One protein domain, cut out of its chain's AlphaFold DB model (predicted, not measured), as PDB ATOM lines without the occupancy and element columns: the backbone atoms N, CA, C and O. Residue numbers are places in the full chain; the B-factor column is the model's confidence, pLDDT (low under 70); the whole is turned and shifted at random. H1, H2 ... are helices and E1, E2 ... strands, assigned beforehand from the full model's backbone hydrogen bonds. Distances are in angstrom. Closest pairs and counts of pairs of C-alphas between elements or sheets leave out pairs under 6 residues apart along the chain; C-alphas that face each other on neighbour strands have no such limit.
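What this domain is: This is residues 131 to 236 of the 236 residues of an uncharacterized protein of Methanophagales archaeon (UniProt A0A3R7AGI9). Two small three-stranded sheets, E1 E3 E4 and E2 E6 E5, sit next to each other, with helix H1 bridging them and short H2 touching H1. H3 follows the end of E6, and a last stretch without a named element, residues 213 to 236, comes back past E4. The 106 printed residues hold E1 E2 H1 E3 E4 H2 E5 E6 H3 in chain order, a mixed class; the first sheet is mixed, the second antiparallel. The whole is compact, with a radius of gyration of the C-alphas of 14.1 A and spans of 42 by 32 by 21 A.

How they stand to each other: E1, residues 135 to 143, is parallel to E3, residues 166 to 172, at 28 degrees; N 141 and O 169 are 2.8 A apart. E3 forms a hairpin with E4, residues 177 to 181; N 170 and O 179 are 2.9 A apart. This sheet is strongly twisted. E2, residues 149 to 153, is antiparallel to E6, residues 200 to 206, with N 150 and O 205 2.8 A apart. E5, residues 192 to 194, forms a hairpin with E6; N 192 and O 202 are 3.0 A apart. H1, residues 154 to 163, makes two layers with E1 E3 E4, a helix on one face of a sheet, at a height of 9.3 A. H1 touches H2, residues 183 to 186; their closest C-alphas, Ile 161 and Pro 183, are 5.8 A apart. H3, residues 207 to 212, only grazes the sheet E2 E6 E5. Every O i to N i+4 pair is within hydrogen-bond range in H1 and H3; H2 is too short for one.

Where its parts are: E1 begins at C-alpha 135, (207.421, -78.148, 17.118), and is 26.2 A long. E3 is 19.5 A, E6 18.7 A and H1 14.2 A long. H3 ends at C-alpha 212, (195.091, -55.165, 28.351).

The domain as a whole: The farthest C-alphas, Pro 131 and Pro 195, are 43.7 A apart. The printed part has no cut, and its links between named elements are tight. Residues 216 and 236 are under pLDDT 70.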
ATOM      1  N   PRO A 131     201.707 -83.295  21.036       89.25
ATOM      2  CA  PRO A 131     201.202 -84.616  20.644       89.25
ATOM      3  C   PRO A 131     200.909 -84.761  19.142       89.25
ATOM      4  O   PRO A 131     201.073 -85.844  18.584       89.25
ATOM      5  N   SER A 132     200.526 -83.670  18.471       90.50
ATOM      6  CA  SER A 132     200.306 -83.618  17.019       90.50
ATOM      7  C   SER A 132     201.590 -83.593  16.183       90.50
ATOM      8  O   SER A 132     201.522 -83.590  14.956       90.50
ATOM      9  N   GLY A 133     202.766 -83.575  16.817       91.06
ATOM     10  CA  GLY A 133     204.057 -83.489  16.134       91.06
ATOM     11  C   GLY A 133     204.473 -82.062  15.766       91.06
ATOM     12  O   GLY A 133     205.483 -81.879  15.085       91.06
ATOM     13  N   ARG A 134     203.728 -81.034  16.202       92.00
ATOM     14  CA  ARG A 134     204.106 -79.633  15.982       92.00
ATOM     15  C   ARG A 134     205.256 -79.261  16.907       92.00
ATOM     16  O   ARG A 134     205.189 -79.454  18.117       92.00
ATOM     17  N   GLU A 135     206.298 -78.666  16.343       94.12
ATOM     18  CA  GLU A 135     207.421 -78.148  17.118       94.12
ATOM     19  C   GLU A 135     207.155 -76.708  17.572       94.12
ATOM     20  O   GLU A 135     206.732 -75.865  16.778       94.12
ATOM     21  N   VAL A 136     207.416 -76.428  18.847       94.44
ATOM     22  CA  VAL A 136     207.306 -75.097  19.447       94.44
ATOM     23  C   VAL A 136     208.667 -74.684  19.985       94.44
ATOM     24  O   VAL A 136     209.317 -75.426  20.730       94.44
ATOM     25  N   HIS A 137     209.110 -73.491  19.598       94.81
ATOM     26  CA  HIS A 137     210.378 -72.897  20.009       94.81
ATOM     27  C   HIS A 137     210.104 -71.801  21.025       94.81
ATOM     28  O   HIS A 137     209.285 -70.920  20.781       94.81
ATOM     29  N   LEU A 138     210.806 -71.817  22.152       94.94
ATOM     30  CA  LEU A 138     210.738 -70.748  23.136       94.94
ATOM     31  C   LEU A 138     212.086 -70.047  23.255       94.94
ATOM     32  O   LEU A 138     213.138 -70.677  23.375       94.94
ATOM     33  N   GLU A 139     212.027 -68.723  23.251       93.75
ATOM     34  CA  GLU A 139     213.158 -67.840  23.524       93.75
ATOM     35  C   GLU A 139     212.901 -67.112  24.843       93.75
ATOM     36  O   GLU A 139     211.934 -66.350  24.976       93.75
ATOM     37  N   LEU A 140     213.773 -67.340  25.820       94.12
ATOM     38  CA  LEU A 140     213.635 -66.797  27.158       94.12
ATOM     39  C   LEU A 140     214.120 -65.348  27.197       94.12
ATOM     40  O   LEU A 140     215.220 -65.010  26.752       94.12
ATOM     41  N   GLN A 141     213.306 -64.473  27.775       93.81
ATOM     42  CA  GLN A 141     213.673 -63.106  28.114       93.81
ATOM     43  C   GLN A 141     213.474 -62.898  29.616       93.81
ATOM     44  O   GLN A 141     212.490 -63.351  30.195       93.81
ATOM     45  N   MET A 142     214.410 -62.212  30.269       93.75
ATOM     46  CA  MET A 142     214.379 -62.013  31.719       93.75
ATOM     47  C   MET A 142     214.505 -60.536  32.069       93.75
ATOM     48  O   MET A 142     215.461 -59.871  31.664       93.75
ATOM     49  N   ALA A 143     213.584 -60.042  32.892       93.19
ATOM     50  CA  ALA A 143     213.709 -58.753  33.551       93.19
ATOM     51  C   ALA A 143     214.260 -58.968  34.966       93.19
ATOM     52  O   ALA A 143     213.596 -59.543  35.827       93.19
ATOM     53  N   ARG A 144     215.487 -58.495  35.215       90.19
ATOM     54  CA  ARG A 144     216.139 -58.547  36.542       90.19
ATOM     55  C   ARG A 144     215.730 -57.389  37.460       90.19
ATOM     56  O   ARG A 144     216.077 -57.384  38.636       90.19
ATOM     57  N   GLN A 145     215.012 -56.405  36.928       91.38
ATOM     58  CA  GLN A 145     214.554 -55.211  37.635       91.38
ATOM     59  C   GLN A 145     213.084 -54.953  37.313       91.38
ATOM     60  O   GLN A 145     212.567 -55.447  36.310       91.38
ATOM     61  N   LYS A 146     212.399 -54.193  38.176       90.69
ATOM     62  CA  LYS A 146     211.015 -53.787  37.916       90.69
ATOM     63  C   LYS A 146     211.010 -52.841  36.720       90.69
ATOM     64  O   LYS A 146     211.641 -51.789  36.759       90.69
ATOM     65  N   MET A 147     210.313 -53.238  35.663       88.50
ATOM     66  CA  MET A 147     210.227 -52.498  34.411       88.50
ATOM     67  C   MET A 147     208.767 -52.409  33.975       88.50
ATOM     68  O   MET A 147     207.987 -53.332  34.190       88.50
ATOM     69  N   THR A 148     208.408 -51.283  33.367       91.19
ATOM     70  CA  THR A 148     207.074 -51.044  32.792       91.19
ATOM     71  C   THR A 148     207.072 -51.122  31.270       91.19
ATOM     72  O   THR A 148     206.002 -51.177  30.672       91.19
ATOM     73  N   VAL A 149     208.254 -51.141  30.648       93.81
ATOM     74  CA  VAL A 149     208.461 -51.233  29.202       93.81
ATOM     75  C   VAL A 149     209.543 -52.269  28.936       93.81
ATOM     76  O   VAL A 149     210.576 -52.260  29.604       93.81
ATOM     77  N   PHE A 150     209.306 -53.141  27.964       92.75
ATOM     78  CA  PHE A 150     210.209 -54.212  27.568       92.75
ATOM     79  C   PHE A 150     210.615 -54.020  26.113       92.75
ATOM     80  O   PHE A 150     209.760 -53.904  25.236       92.75
ATOM     81  N   ASP A 151     211.922 -54.004  25.866       93.94
ATOM     82  CA  ASP A 151     212.477 -53.808  24.532       93.94
ATOM     83  C   ASP A 151     212.922 -55.137  23.925       93.94
ATOM     84  O   ASP A 151     213.532 -55.980  24.587       93.94
ATOM     85  N   MET A 152     212.671 -55.306  22.631       93.81
ATOM     86  CA  MET A 152     213.066 -56.472  21.851       93.81
ATOM     87  C   MET A 152     213.836 -56.049  20.611       93.81
ATOM     88  O   MET A 152     213.377 -55.206  19.847       93.81
ATOM     89  N   LYS A 153     215.011 -56.649  20.373       93.56
ATOM     90  CA  LYS A 153     215.812 -56.342  19.175       93.56
ATOM     91  C   LYS A 153     215.008 -56.693  17.933       93.56
ATOM     92  O   LYS A 153     214.585 -57.841  17.792       93.56
ATOM     93  N   GLU A 154     214.902 -55.752  17.002       95.56
ATOM     94  CA  GLU A 154     214.175 -55.942  15.745       95.56
ATOM     95  C   GLU A 154     214.657 -57.198  14.998       95.56
ATOM     96  O   GLU A 154     213.858 -58.010  14.541       95.56
ATOM     97  N   SER A 155     215.975 -57.416  14.952       92.00
ATOM     98  CA  SER A 155     216.569 -58.583  14.294       92.00
ATOM     99  C   SER A 155     216.190 -59.922  14.933       92.00
ATOM    100  O   SER A 155     216.121 -60.925  14.223       92.00
ATOM    101  N   LYS A 156     215.936 -59.960  16.249       91.31
ATOM    102  CA  LYS A 156     215.442 -61.168  16.929       91.31
ATOM    103  C   LYS A 156     213.982 -61.427  16.570       91.31
ATOM    104  O   LYS A 156     213.650 -62.554  16.223       91.31
ATOM    105  N   VAL A 157     213.153 -60.385  16.610       94.81
ATOM    106  CA  VAL A 157     211.718 -60.479  16.313       94.81
ATOM    107  C   VAL A 157     211.486 -60.893  14.862       94.81
ATOM    108  O   VAL A 157     210.807 -61.881  14.615       94.81
ATOM    109  N   LYS A 158     212.136 -60.229  13.899       94.38
ATOM    110  CA  LYS A 158     212.029 -60.581  12.473       94.38
ATOM    111  C   LYS A 158     212.455 -62.021  12.188       94.38
ATOM    112  O   LYS A 158     211.855 -62.685  11.347       94.38
ATOM    113  N   ARG A 159     213.478 -62.517  12.895       91.69
ATOM    114  CA  ARG A 159     213.880 -63.925  12.818       91.69
ATOM    115  C   ARG A 159     212.783 -64.843  13.357       91.69
ATOM    116  O   ARG A 159     212.404 -65.766  12.655       91.69
ATOM    117  N   ALA A 160     212.250 -64.559  14.543       93.19
ATOM    118  CA  ALA A 160     211.193 -65.360  15.155       93.19
ATOM    119  C   ALA A 160     209.922 -65.436  14.287       93.19
ATOM    120  O   ALA A 160     209.370 -66.520  14.132       93.19
ATOM    121  N   ILE A 161     209.516 -64.321  13.666       93.69
ATOM    122  CA  ILE A 161     208.390 -64.277  12.713       93.69
ATOM    123  C   ILE A 161     208.662 -65.190  11.515       93.69
ATOM    124  O   ILE A 161     207.823 -66.012  11.158       93.69
ATOM    125  N   ARG A 162     209.851 -65.075  10.911       91.62
ATOM    126  CA  ARG A 162     210.243 -65.894   9.757       91.62
ATOM    127  C   ARG A 162     210.307 -67.386  10.094       91.62
ATOM    128  O   ARG A 162     209.944 -68.202   9.256       91.62
ATOM    129  N   ASP A 163     210.787 -67.731  11.286       88.62
ATOM    130  CA  ASP A 163     210.905 -69.121  11.732       88.62
ATOM    131  C   ASP A 163     209.516 -69.729  12.060       88.62
ATOM    132  O   ASP A 163     209.346 -70.945  12.007       88.62
ATOM    133  N   GLY A 164     208.507 -68.899  12.360       88.00
ATOM    134  CA  GLY A 164     207.080 -69.258  12.400       88.00
ATOM    135  C   GLY A 164     206.599 -70.031  13.635       88.00
ATOM    136  O   GLY A 164     205.405 -70.013  13.932       88.00
ATOM    137  N   ASN A 165     207.515 -70.655  14.380       89.50
ATOM    138  CA  ASN A 165     207.216 -71.495  15.548       89.50
ATOM    139  C   ASN A 165     207.783 -70.948  16.869       89.50
ATOM    140  O   ASN A 165     207.731 -71.634  17.890       89.50
ATOM    141  N   THR A 166     208.334 -69.732  16.855       94.50
ATOM    142  CA  THR A 166     208.996 -69.122  18.014       94.50
ATOM    143  C   THR A 166     208.036 -68.280  18.836       94.50
ATOM    144  O   THR A 166     207.361 -67.408  18.302       94.50
ATOM    145  N   ILE A 167     208.039 -68.484  20.150       94.81
ATOM    146  CA  ILE A 167     207.294 -67.700  21.135       94.81
ATOM    147  C   ILE A 167     208.295 -67.162  22.155       94.81
ATOM    148  O   ILE A 167     209.239 -67.846  22.557       94.81
ATOM    149  N   TYR A 168     208.093 -65.930  22.604       95.19
ATOM    150  CA  TYR A 168     208.894 -65.375  23.686       95.19
ATOM    151  C   TYR A 168     208.265 -65.693  25.037       95.19
ATOM    152  O   TYR A 168     207.091 -65.399  25.258       95.19
ATOM    153  N   LEU A 169     209.061 -66.251  25.948       95.44
ATOM    154  CA  LEU A 169     208.710 -66.395  27.357       95.44
ATOM    155  C   LEU A 169     209.426 -65.299  28.142       95.44
ATOM    156  O   LEU A 169     210.651 -65.307  28.247       95.44
ATOM    157  N   TRP A 170     208.666 -64.359  28.688       95.81
ATOM    158  CA  TRP A 170     209.194 -63.320  29.563       95.81
ATOM    159  C   TRP A 170     209.050 -63.717  31.022       95.81
ATOM    160  O   TRP A 170     207.964 -64.089  31.456       95.81
ATOM    161  N   ILE A 171     210.134 -63.570  31.780       95.81
ATOM    162  CA  ILE A 171     210.185 -63.823  33.217       95.81
ATOM    163  C   ILE A 171     210.540 -62.536  33.951       95.81
ATOM    164  O   ILE A 171     211.584 -61.923  33.707       95.81
ATOM    165  N   LEU A 172     209.676 -62.132  34.874       95.50
ATOM    166  CA  LEU A 172     209.826 -60.948  35.708       95.50
ATOM    167  C   LEU A 172     210.324 -61.374  37.092       95.50
ATOM    168  O   LEU A 172     209.548 -61.591  38.021       95.50
ATOM    169  N   LEU A 173     211.646 -61.492  37.239       94.44
ATOM    170  CA  LEU A 173     212.271 -62.019  38.460       94.44
ATOM    171  C   LEU A 173     211.909 -61.253  39.750       94.44
ATOM    172  O   LEU A 173     211.811 -61.897  40.796       94.44
ATOM    173  N   PRO A 174     211.704 -59.918  39.743       93.81
ATOM    174  CA  PRO A 174     211.319 -59.196  40.957       93.81
ATOM    175  C   PRO A 174     209.888 -59.448  41.433       93.81
ATOM    176  O   PRO A 174     209.606 -59.176  42.597       93.81
ATOM    177  N   SER A 175     208.981 -59.875  40.547       94.38
ATOM    178  CA  SER A 175     207.574 -60.131  40.884       94.38
ATOM    179  C   SER A 175     207.182 -61.604  40.816       94.38
ATOM    180  O   SER A 175     206.069 -61.935  41.205       94.38
ATOM    181  N   ASP A 176     208.089 -62.486  40.384       95.75
ATOM    182  CA  ASP A 176     207.814 -63.908  40.154       95.75
ATOM    183  C   ASP A 176     206.671 -64.145  39.176       95.75
ATOM    184  O   ASP A 176     205.871 -65.064  39.339       95.75
ATOM    185  N   GLU A 177     206.599 -63.307  38.149       95.69
ATOM    186  CA  GLU A 177     205.568 -63.387  37.126       95.69
ATOM    187  C   GLU A 177     206.164 -63.750  35.773       95.69
ATOM    188  O   GLU A 177     207.351 -63.542  35.508       95.69
ATOM    189  N   TYR A 178     205.318 -64.267  34.894       95.38
ATOM    190  CA  TYR A 178     205.668 -64.534  33.513       95.38
ATOM    191  C   TYR A 178     204.543 -64.159  32.558       95.38
ATOM    192  O   TYR A 178     203.372 -64.054  32.942       95.38
ATOM    193  N   PHE A 179     204.910 -64.004  31.291       94.88
ATOM    194  CA  PHE A 179     203.965 -63.906  30.189       94.88
ATOM    195  C   PHE A 179     204.559 -64.483  28.906       94.88
ATOM    196  O   PHE A 179     205.781 -64.562  28.753       94.88
ATOM    197  N   PHE A 180     203.683 -64.893  27.992       93.31
ATOM    198  CA  PHE A 180     204.068 -65.385  26.674       93.31
ATOM    199  C   PHE A 180     203.708 -64.358  25.613       93.31
ATOM    200  O   PHE A 180     202.728 -63.627  25.742       93.31
ATOM    201  N   LEU A 181     204.504 -64.302  24.556       92.62
ATOM    202  CA  LEU A 181     204.319 -63.323  23.500       92.62
ATOM    203  C   LEU A 181     204.600 -63.962  22.142       92.62
ATOM    204  O   LEU A 181     205.712 -64.425  21.880       92.62
ATOM    205  N   ASP A 182     203.580 -63.965  21.284       92.62
ATOM    206  CA  ASP A 182     203.718 -64.309  19.869       92.62
ATOM    207  C   ASP A 182     204.435 -63.153  19.152       92.62
ATOM    208  O   ASP A 182     203.971 -62.013  19.232       92.62
ATOM    209  N   PRO A 183     205.561 -63.388  18.458       93.81
ATOM    210  CA  PRO A 183     206.296 -62.335  17.767       93.81
ATOM    211  C   PRO A 183     205.471 -61.585  16.706       93.81
ATOM    212  O   PRO A 183     205.825 -60.451  16.378       93.81
ATOM    213  N   LYS A 184     204.370 -62.154  16.196       92.62
ATOM    214  CA  LYS A 184     203.500 -61.517  15.190       92.62
ATOM    215  C   LYS A 184     202.871 -60.208  15.654       92.62
ATOM    216  O   LYS A 184     202.567 -59.354  14.830       92.62
ATOM    217  N   ILE A 185     202.757 -59.975  16.964       91.19
ATOM    218  CA  ILE A 185     202.226 -58.704  17.493       91.19
ATOM    219  C   ILE A 185     203.058 -57.476  17.073       91.19
ATOM    220  O   ILE A 185     202.626 -56.339  17.256       91.19
ATOM    221  N   PHE A 186     204.287 -57.700  16.598       93.00
ATOM    222  CA  PHE A 186     205.212 -56.659  16.168       93.00
ATOM    223  C   PHE A 186     205.166 -56.394  14.657       93.00
ATOM    224  O   PHE A 186     205.821 -55.454  14.217       93.00
ATOM    225  N   GLU A 187     204.419 -57.176  13.867       89.81
ATOM    226  CA  GLU A 187     204.324 -56.993  12.406       89.81
ATOM    227  C   GLU A 187     203.754 -55.621  12.027       89.81
ATOM    228  O   GLU A 187     204.186 -55.022  11.046       89.81
ATOM    229  N   GLU A 188     202.847 -55.093  12.851       87.19
ATOM    230  CA  GLU A 188     202.193 -53.793  12.654       87.19
ATOM    231  C   GLU A 188     202.857 -52.650  13.441       87.19
ATOM    232  O   GLU A 188     202.357 -51.525  13.450       87.19
ATOM    233  N   LYS A 189     203.963 -52.919  14.147       90.75
ATOM    234  CA  LYS A 189     204.662 -51.911  14.954       90.75
ATOM    235  C   LYS A 189     205.875 -51.366  14.215       90.75
ATOM    236  O   LYS A 189     206.602 -52.099  13.551       90.75
ATOM    237  N   ASP A 190     206.169 -50.089  14.440       93.19
ATOM    238  CA  ASP A 190     207.399 -49.472  13.953       93.19
ATOM    239  C   ASP A 190     208.558 -49.665  14.936       93.19
ATOM    240  O   ASP A 190     208.471 -49.361  16.132       93.19
ATOM    241  N   ALA A 191     209.693 -50.138  14.416       96.12
ATOM    242  CA  ALA A 191     210.921 -50.239  15.190       96.12
ATOM    243  C   ALA A 191     211.592 -48.862  15.344       96.12
ATOM    244  O   ALA A 191     211.891 -48.160  14.368       96.12
ATOM    245  N   HIS A 192     211.958 -48.505  16.571       95.31
ATOM    246  CA  HIS A 192     212.652 -47.255  16.882       95.31
ATOM    247  C   HIS A 192     214.071 -47.516  17.390       95.31
ATOM    248  O   HIS A 192     214.447 -48.637  17.725       95.31
ATOM    249  N   SER A 193     214.907 -46.480  17.364       95.50
ATOM    250  CA  SER A 193     216.285 -46.571  17.851       95.50
ATOM    251  C   SER A 193     216.305 -46.494  19.375       95.50
ATOM    252  O   SER A 193     215.687 -45.596  19.942       95.50
ATOM    253  N   ASN A 194     217.032 -47.400  20.031       90.44
ATOM    254  CA  ASN A 194     217.214 -47.378  21.479       90.44
ATOM    255  C   ASN A 194     218.658 -46.987  21.847       90.44
ATOM    256  O   ASN A 194     219.583 -47.793  21.666       90.44
ATOM    257  N   PRO A 195     218.879 -45.781  22.407       86.81
ATOM    258  CA  PRO A 195     220.207 -45.319  22.806       86.81
ATOM    259  C   PRO A 195     220.886 -46.229  23.832       86.81
ATOM    260  O   PRO A 195     222.095 -46.438  23.751       86.81
ATOM    261  N   ARG A 196     220.119 -46.848  24.745       82.56
ATOM    262  CA  ARG A 196     220.663 -47.757  25.772       82.56
ATOM    263  C   ARG A 196     221.317 -48.989  25.159       82.56
ATOM    264  O   ARG A 196     222.125 -49.646  25.806       82.56
ATOM    265  N   TRP A 197     220.957 -49.326  23.922       82.25
ATOM    266  CA  TRP A 197     221.486 -50.472  23.186       82.25
ATOM    267  C   TRP A 197     222.435 -50.047  22.059       82.25
ATOM    268  O   TRP A 197     222.634 -50.799  21.100       82.25
ATOM    269  N   GLY A 198     223.018 -48.848  22.161       83.19
ATOM    270  CA  GLY A 198     223.939 -48.302  21.164       83.19
ATOM    271  C   GLY A 198     223.246 -47.913  19.859       83.19
ATOM    272  O   GLY A 198     223.815 -48.099  18.789       83.19
ATOM    273  N   GLY A 199     221.992 -47.453  19.931       87.25
ATOM    274  CA  GLY A 199     221.211 -47.021  18.767       87.25
ATOM    275  C   GLY A 199     220.633 -48.163  17.925       87.25
ATOM    276  O   GLY A 199     220.187 -47.949  16.799       87.25
ATOM    277  N   LYS A 200     220.644 -49.396  18.446       90.69
ATOM    278  CA  LYS A 200     220.029 -50.550  17.774       90.69
ATOM    279  C   LYS A 200     218.515 -50.371  17.684       90.69
ATOM    280  O   LYS A 200     217.893 -49.832  18.600       90.69
ATOM    281  N   LYS A 201     217.932 -50.870  16.593       96.69
ATOM    282  CA  LYS A 201     216.483 -50.893  16.382       96.69
ATOM    283  C   LYS A 201     215.802 -51.912  17.293       96.69
ATOM    284  O   LYS A 201     216.234 -53.069  17.380       96.69
ATOM    285  N   VAL A 202     214.742 -51.471  17.960       96.69
ATOM    286  CA  VAL A 202     213.944 -52.279  18.882       96.69
ATOM    287  C   VAL A 202     212.453 -52.047  18.675       96.69
ATOM    288  O   VAL A 202     212.033 -50.991  18.200       96.69
ATOM    289  N   TYR A 203     211.672 -53.032  19.092       96.81
ATOM    290  CA  TYR A 203     210.260 -52.875  19.401       96.81
ATOM    291  C   TYR A 203     210.094 -52.757  20.913       96.81
ATOM    292  O   TYR A 203     210.791 -53.459  21.646       96.81
ATOM    293  N   SER A 204     209.163 -51.921  21.367       94.38
ATOM    294  CA  SER A 204     208.805 -51.827  22.785       94.38
ATOM    295  C   SER A 204     207.387 -52.321  23.016       94.38
ATOM    296  O   SER A 204     206.492 -52.129  22.189       94.38
ATOM    297  N   ILE A 205     207.184 -52.930  24.174       93.44
ATOM    298  CA  ILE A 205     205.879 -53.326  24.683       93.44
ATOM    299  C   ILE A 205     205.762 -52.884  26.140       93.44
ATOM    300  O   ILE A 205     206.691 -53.082  26.924       93.44
ATOM    301  N   SER A 206     204.643 -52.262  26.511       93.31
ATOM    302  CA  SER A 206     204.404 -51.880  27.904       93.31
ATOM    303  C   SER A 206     203.744 -53.014  28.687       93.31
ATOM    304  O   SER A 206     202.998 -53.828  28.143       93.31
ATOM    305  N   LEU A 207     203.977 -53.049  29.998       91.56
ATOM    306  CA  LEU A 207     203.299 -53.987  30.892       91.56
ATOM    307  C   LEU A 207     201.775 -53.767  30.899       91.56
ATOM    308  O   LEU A 207     201.012 -54.715  31.067       91.56
ATOM    309  N   GLU A 208     201.322 -52.527  30.708       91.88
ATOM    310  CA  GLU A 208     199.895 -52.212  30.569       91.88
ATOM    311  C   GLU A 208     199.300 -52.833  29.307       91.88
ATOM    312  O   GLU A 208     198.220 -53.415  29.368       91.88
ATOM    313  N   GLU A 209     200.021 -52.779  28.185       91.25
ATOM    314  CA  GLU A 209     199.598 -53.415  26.939       91.25
ATOM    315  C   GLU A 209     199.495 -54.937  27.106       91.25
ATOM    316  O   GLU A 209     198.480 -55.519  26.729       91.25
ATOM    317  N   VAL A 210     200.488 -55.566  27.747       90.31
ATOM    318  CA  VAL A 210     200.473 -57.004  28.077       90.31
ATOM    319  C   VAL A 210     199.210 -57.384  28.861       90.31
ATOM    320  O   VAL A 210     198.529 -58.354  28.515       90.31
ATOM    321  N   LYS A 211     198.861 -56.592  29.886       87.25
ATOM    322  CA  LYS A 211     197.658 -56.799  30.706       87.25
ATOM    323  C   LYS A 211     196.374 -56.604  29.900       87.25
ATOM    324  O   LYS A 211     195.489 -57.454  29.952       87.25
ATOM    325  N   LEU A 212     196.277 -55.512  29.138       85.94
ATOM    326  CA  LEU A 212     195.091 -55.165  28.351       85.94
ATOM    327  C   LEU A 212     194.795 -56.219  27.277       85.94
ATOM    328  O   LEU A 212     193.646 -56.615  27.089       85.94
ATOM    329  N   ARG A 213     195.841 -56.691  26.593       81.31
ATOM    330  CA  ARG A 213     195.758 -57.697  25.527       81.31
ATOM    331  C   ARG A 213     195.603 -59.124  26.054       81.31
ATOM    332  O   ARG A 213     195.404 -60.033  25.254       81.31
ATOM    333  N   ARG A 214     195.683 -59.320  27.376       76.69
ATOM    334  CA  ARG A 214     195.649 -60.633  28.036       76.69
ATOM    335  C   ARG A 214     196.708 -61.597  27.485       76.69
ATOM    336  O   ARG A 214     196.481 -62.798  27.404       76.69
ATOM    337  N   TRP A 215     197.891 -61.077  27.148       78.50
ATOM    338  CA  TRP A 215     199.065 -61.907  26.819       78.50
ATOM    339  C   TRP A 215     199.663 -62.598  28.051       78.50
ATOM    340  O   TRP A 215     200.565 -63.430  27.961       78.50
ATOM    341  N   GLY A 216     199.092 -62.288  29.209       69.12
ATOM    342  CA  GLY A 216     199.367 -62.943  30.462       69.12
ATOM    343  C   GLY A 216     200.118 -62.040  31.409       69.12
ATOM    344  O   GLY A 216     200.921 -61.208  31.012       69.12
ATOM    345  N   LEU A 217     199.838 -62.215  32.687       90.62
ATOM    346  CA  LEU A 217     200.756 -61.868  33.754       90.62
ATOM    347  C   LEU A 217     200.439 -62.841  34.876       90.62
ATOM    348  O   LEU A 217     199.500 -62.640  35.644       90.62
ATOM    349  N   PHE A 218     201.138 -63.967  34.864       93.50
ATOM    350  CA  PHE A 218     200.802 -65.112  35.698       93.50
ATOM    351  C   PHE A 218     201.913 -65.376  36.708       93.50
ATOM    352  O   PHE A 218     203.085 -65.229  36.363       93.50
ATOM    353  N   PRO A 219     201.585 -65.808  37.934       95.44
ATOM    354  CA  PRO A 219     202.595 -66.142  38.926       95.44
ATOM    355  C   PRO A 219     203.325 -67.442  38.555       95.44
ATOM    356  O   PRO A 219     202.693 -68.460  38.268       95.44
ATOM    357  N   LEU A 220     204.655 -67.456  38.664       95.62
ATOM    358  CA  LEU A 220     205.502 -68.644  38.481       95.62
ATOM    359  C   LEU A 220     205.163 -69.763  39.467       95.62
ATOM    360  O   LEU A 220     205.290 -70.942  39.149       95.62
ATOM    361  N   ARG A 221     204.680 -69.420  40.663       95.56
ATOM    362  CA  ARG A 221     204.274 -70.410  41.671       95.56
ATOM    363  C   ARG A 221     203.099 -71.290  41.211       95.56
ATOM    364  O   ARG A 221     202.914 -72.384  41.746       95.56
ATOM    365  N   GLY A 222     202.299 -70.817  40.252       91.62
ATOM    366  CA  GLY A 222     201.155 -71.539  39.694       91.62
ATOM    367  C   GLY A 222     201.525 -72.541  38.595       91.62
ATOM    368  O   GLY A 222     202.684 -72.657  38.196       91.62
ATOM    369  N   ASP A 223     200.516 -73.264  38.106       92.25
ATOM    370  CA  ASP A 223     200.601 -74.048  36.867       92.25
ATOM    371  C   ASP A 223     200.566 -73.123  35.628       92.25
ATOM    372  O   ASP A 223     200.320 -71.917  35.735       92.25
ATOM    373  N   LEU A 224     200.800 -73.682  34.433       92.31
ATOM    374  CA  LEU A 224     200.604 -72.946  33.179       92.31
ATOM    375  C   LEU A 224     199.131 -72.553  33.020       92.31
ATOM    376  O   LEU A 224     198.248 -73.414  33.036       92.31
ATOM    377  N   SER A 225     198.871 -71.257  32.839       90.75
ATOM    378  CA  SER A 225     197.508 -70.755  32.646       90.75
ATOM    379  C   SER A 225     196.888 -71.332  31.372       90.75
ATOM    380  O   SER A 225     197.514 -71.326  30.313       90.75
ATOM    381  N   LYS A 226     195.623 -71.767  31.446       90.25
ATOM    382  CA  LYS A 226     194.863 -72.222  30.267       90.25
ATOM    383  C   LYS A 226     194.729 -71.137  29.203       90.25
ATOM    384  O   LYS A 226     194.614 -71.442  28.022       90.25
ATOM    385  N   GLU A 227     194.795 -69.872  29.608       88.06
ATOM    386  CA  GLU A 227     194.723 -68.735  28.691       88.06
ATOM    387  C   GLU A 227     195.875 -68.713  27.684       88.06
ATOM    388  O   GLU A 227     195.700 -68.161  26.609       88.06
ATOM    389  N   VAL A 228     197.024 -69.331  27.979       87.81
ATOM    390  CA  VAL A 228     198.175 -69.372  27.057       87.81
ATOM    391  C   VAL A 228     198.326 -70.704  26.330       87.81
ATOM    392  O   VAL A 228     199.228 -70.857  25.512       87.81
ATOM    393  N   TRP A 229     197.443 -71.675  26.574       90.62
ATOM    394  CA  TRP A 229     197.536 -72.997  25.948       90.62
ATOM    395  C   TRP A 229     197.418 -72.937  24.424       90.62
ATOM    396  O   TRP A 229     198.105 -73.689  23.741       90.62
ATOM    397  N   TYR A 230     196.632 -72.005  23.875       88.75
ATOM    398  CA  TYR A 230     196.534 -71.830  22.422       88.75
ATOM    399  C   TYR A 230     197.873 -71.413  21.795       88.75
ATOM    400  O   TYR A 230     198.232 -71.919  20.734       88.75
ATOM    401  N   LEU A 231     198.631 -70.533  22.466       87.75
ATOM    402  CA  LEU A 231     199.964 -70.114  22.019       87.75
ATOM    403  C   LEU A 231     200.918 -71.303  22.039       87.75
ATOM    404  O   LEU A 231     201.660 -71.524  21.090       87.75
ATOM    405  N   LEU A 232     200.846 -72.094  23.105       90.19
ATOM    406  CA  LEU A 232     201.702 -73.251  23.341       90.19
ATOM    407  C   LEU A 232     201.275 -74.507  22.552       90.19
ATOM    408  O   LEU A 232     201.912 -75.547  22.671       90.19
ATOM    409  N   GLY A 233     200.201 -74.446  21.755       86.94
ATOM    410  CA  GLY A 233     199.698 -75.616  21.026       86.94
ATOM    411  C   GLY A 233     199.216 -76.749  21.944       86.94
ATOM    412  O   GLY A 233     199.388 -77.915  21.616       86.94
ATOM    413  N   LEU A 234     198.654 -76.403  23.107       86.62
ATOM    414  CA  LEU A 234     198.187 -77.340  24.143       86.62
ATOM    415  C   LEU A 234     196.658 -77.520  24.168       86.62
ATOM    416  O   LEU A 234     196.141 -78.211  25.037       86.62
ATOM    417  N   ASN A 235     195.927 -76.867  23.260       78.12
ATOM    418  CA  ASN A 235     194.460 -76.926  23.177       78.12
ATOM    419  C   ASN A 235     193.929 -78.127  22.370       78.12
ATOM    420  O   ASN A 235     192.760 -78.125  21.985       78.12
ATOM    421  N   GLU A 236     194.788 -79.100  22.081       58.91
ATOM    422  CA  GLU A 236     194.490 -80.274  21.254       58.91
ATOM    423  C   GLU A 236     194.192 -81.507  22.109       58.91
ATOM    424  O   GLU A 236     194.960 -81.767  23.068       58.91
TER     425      GLU A 236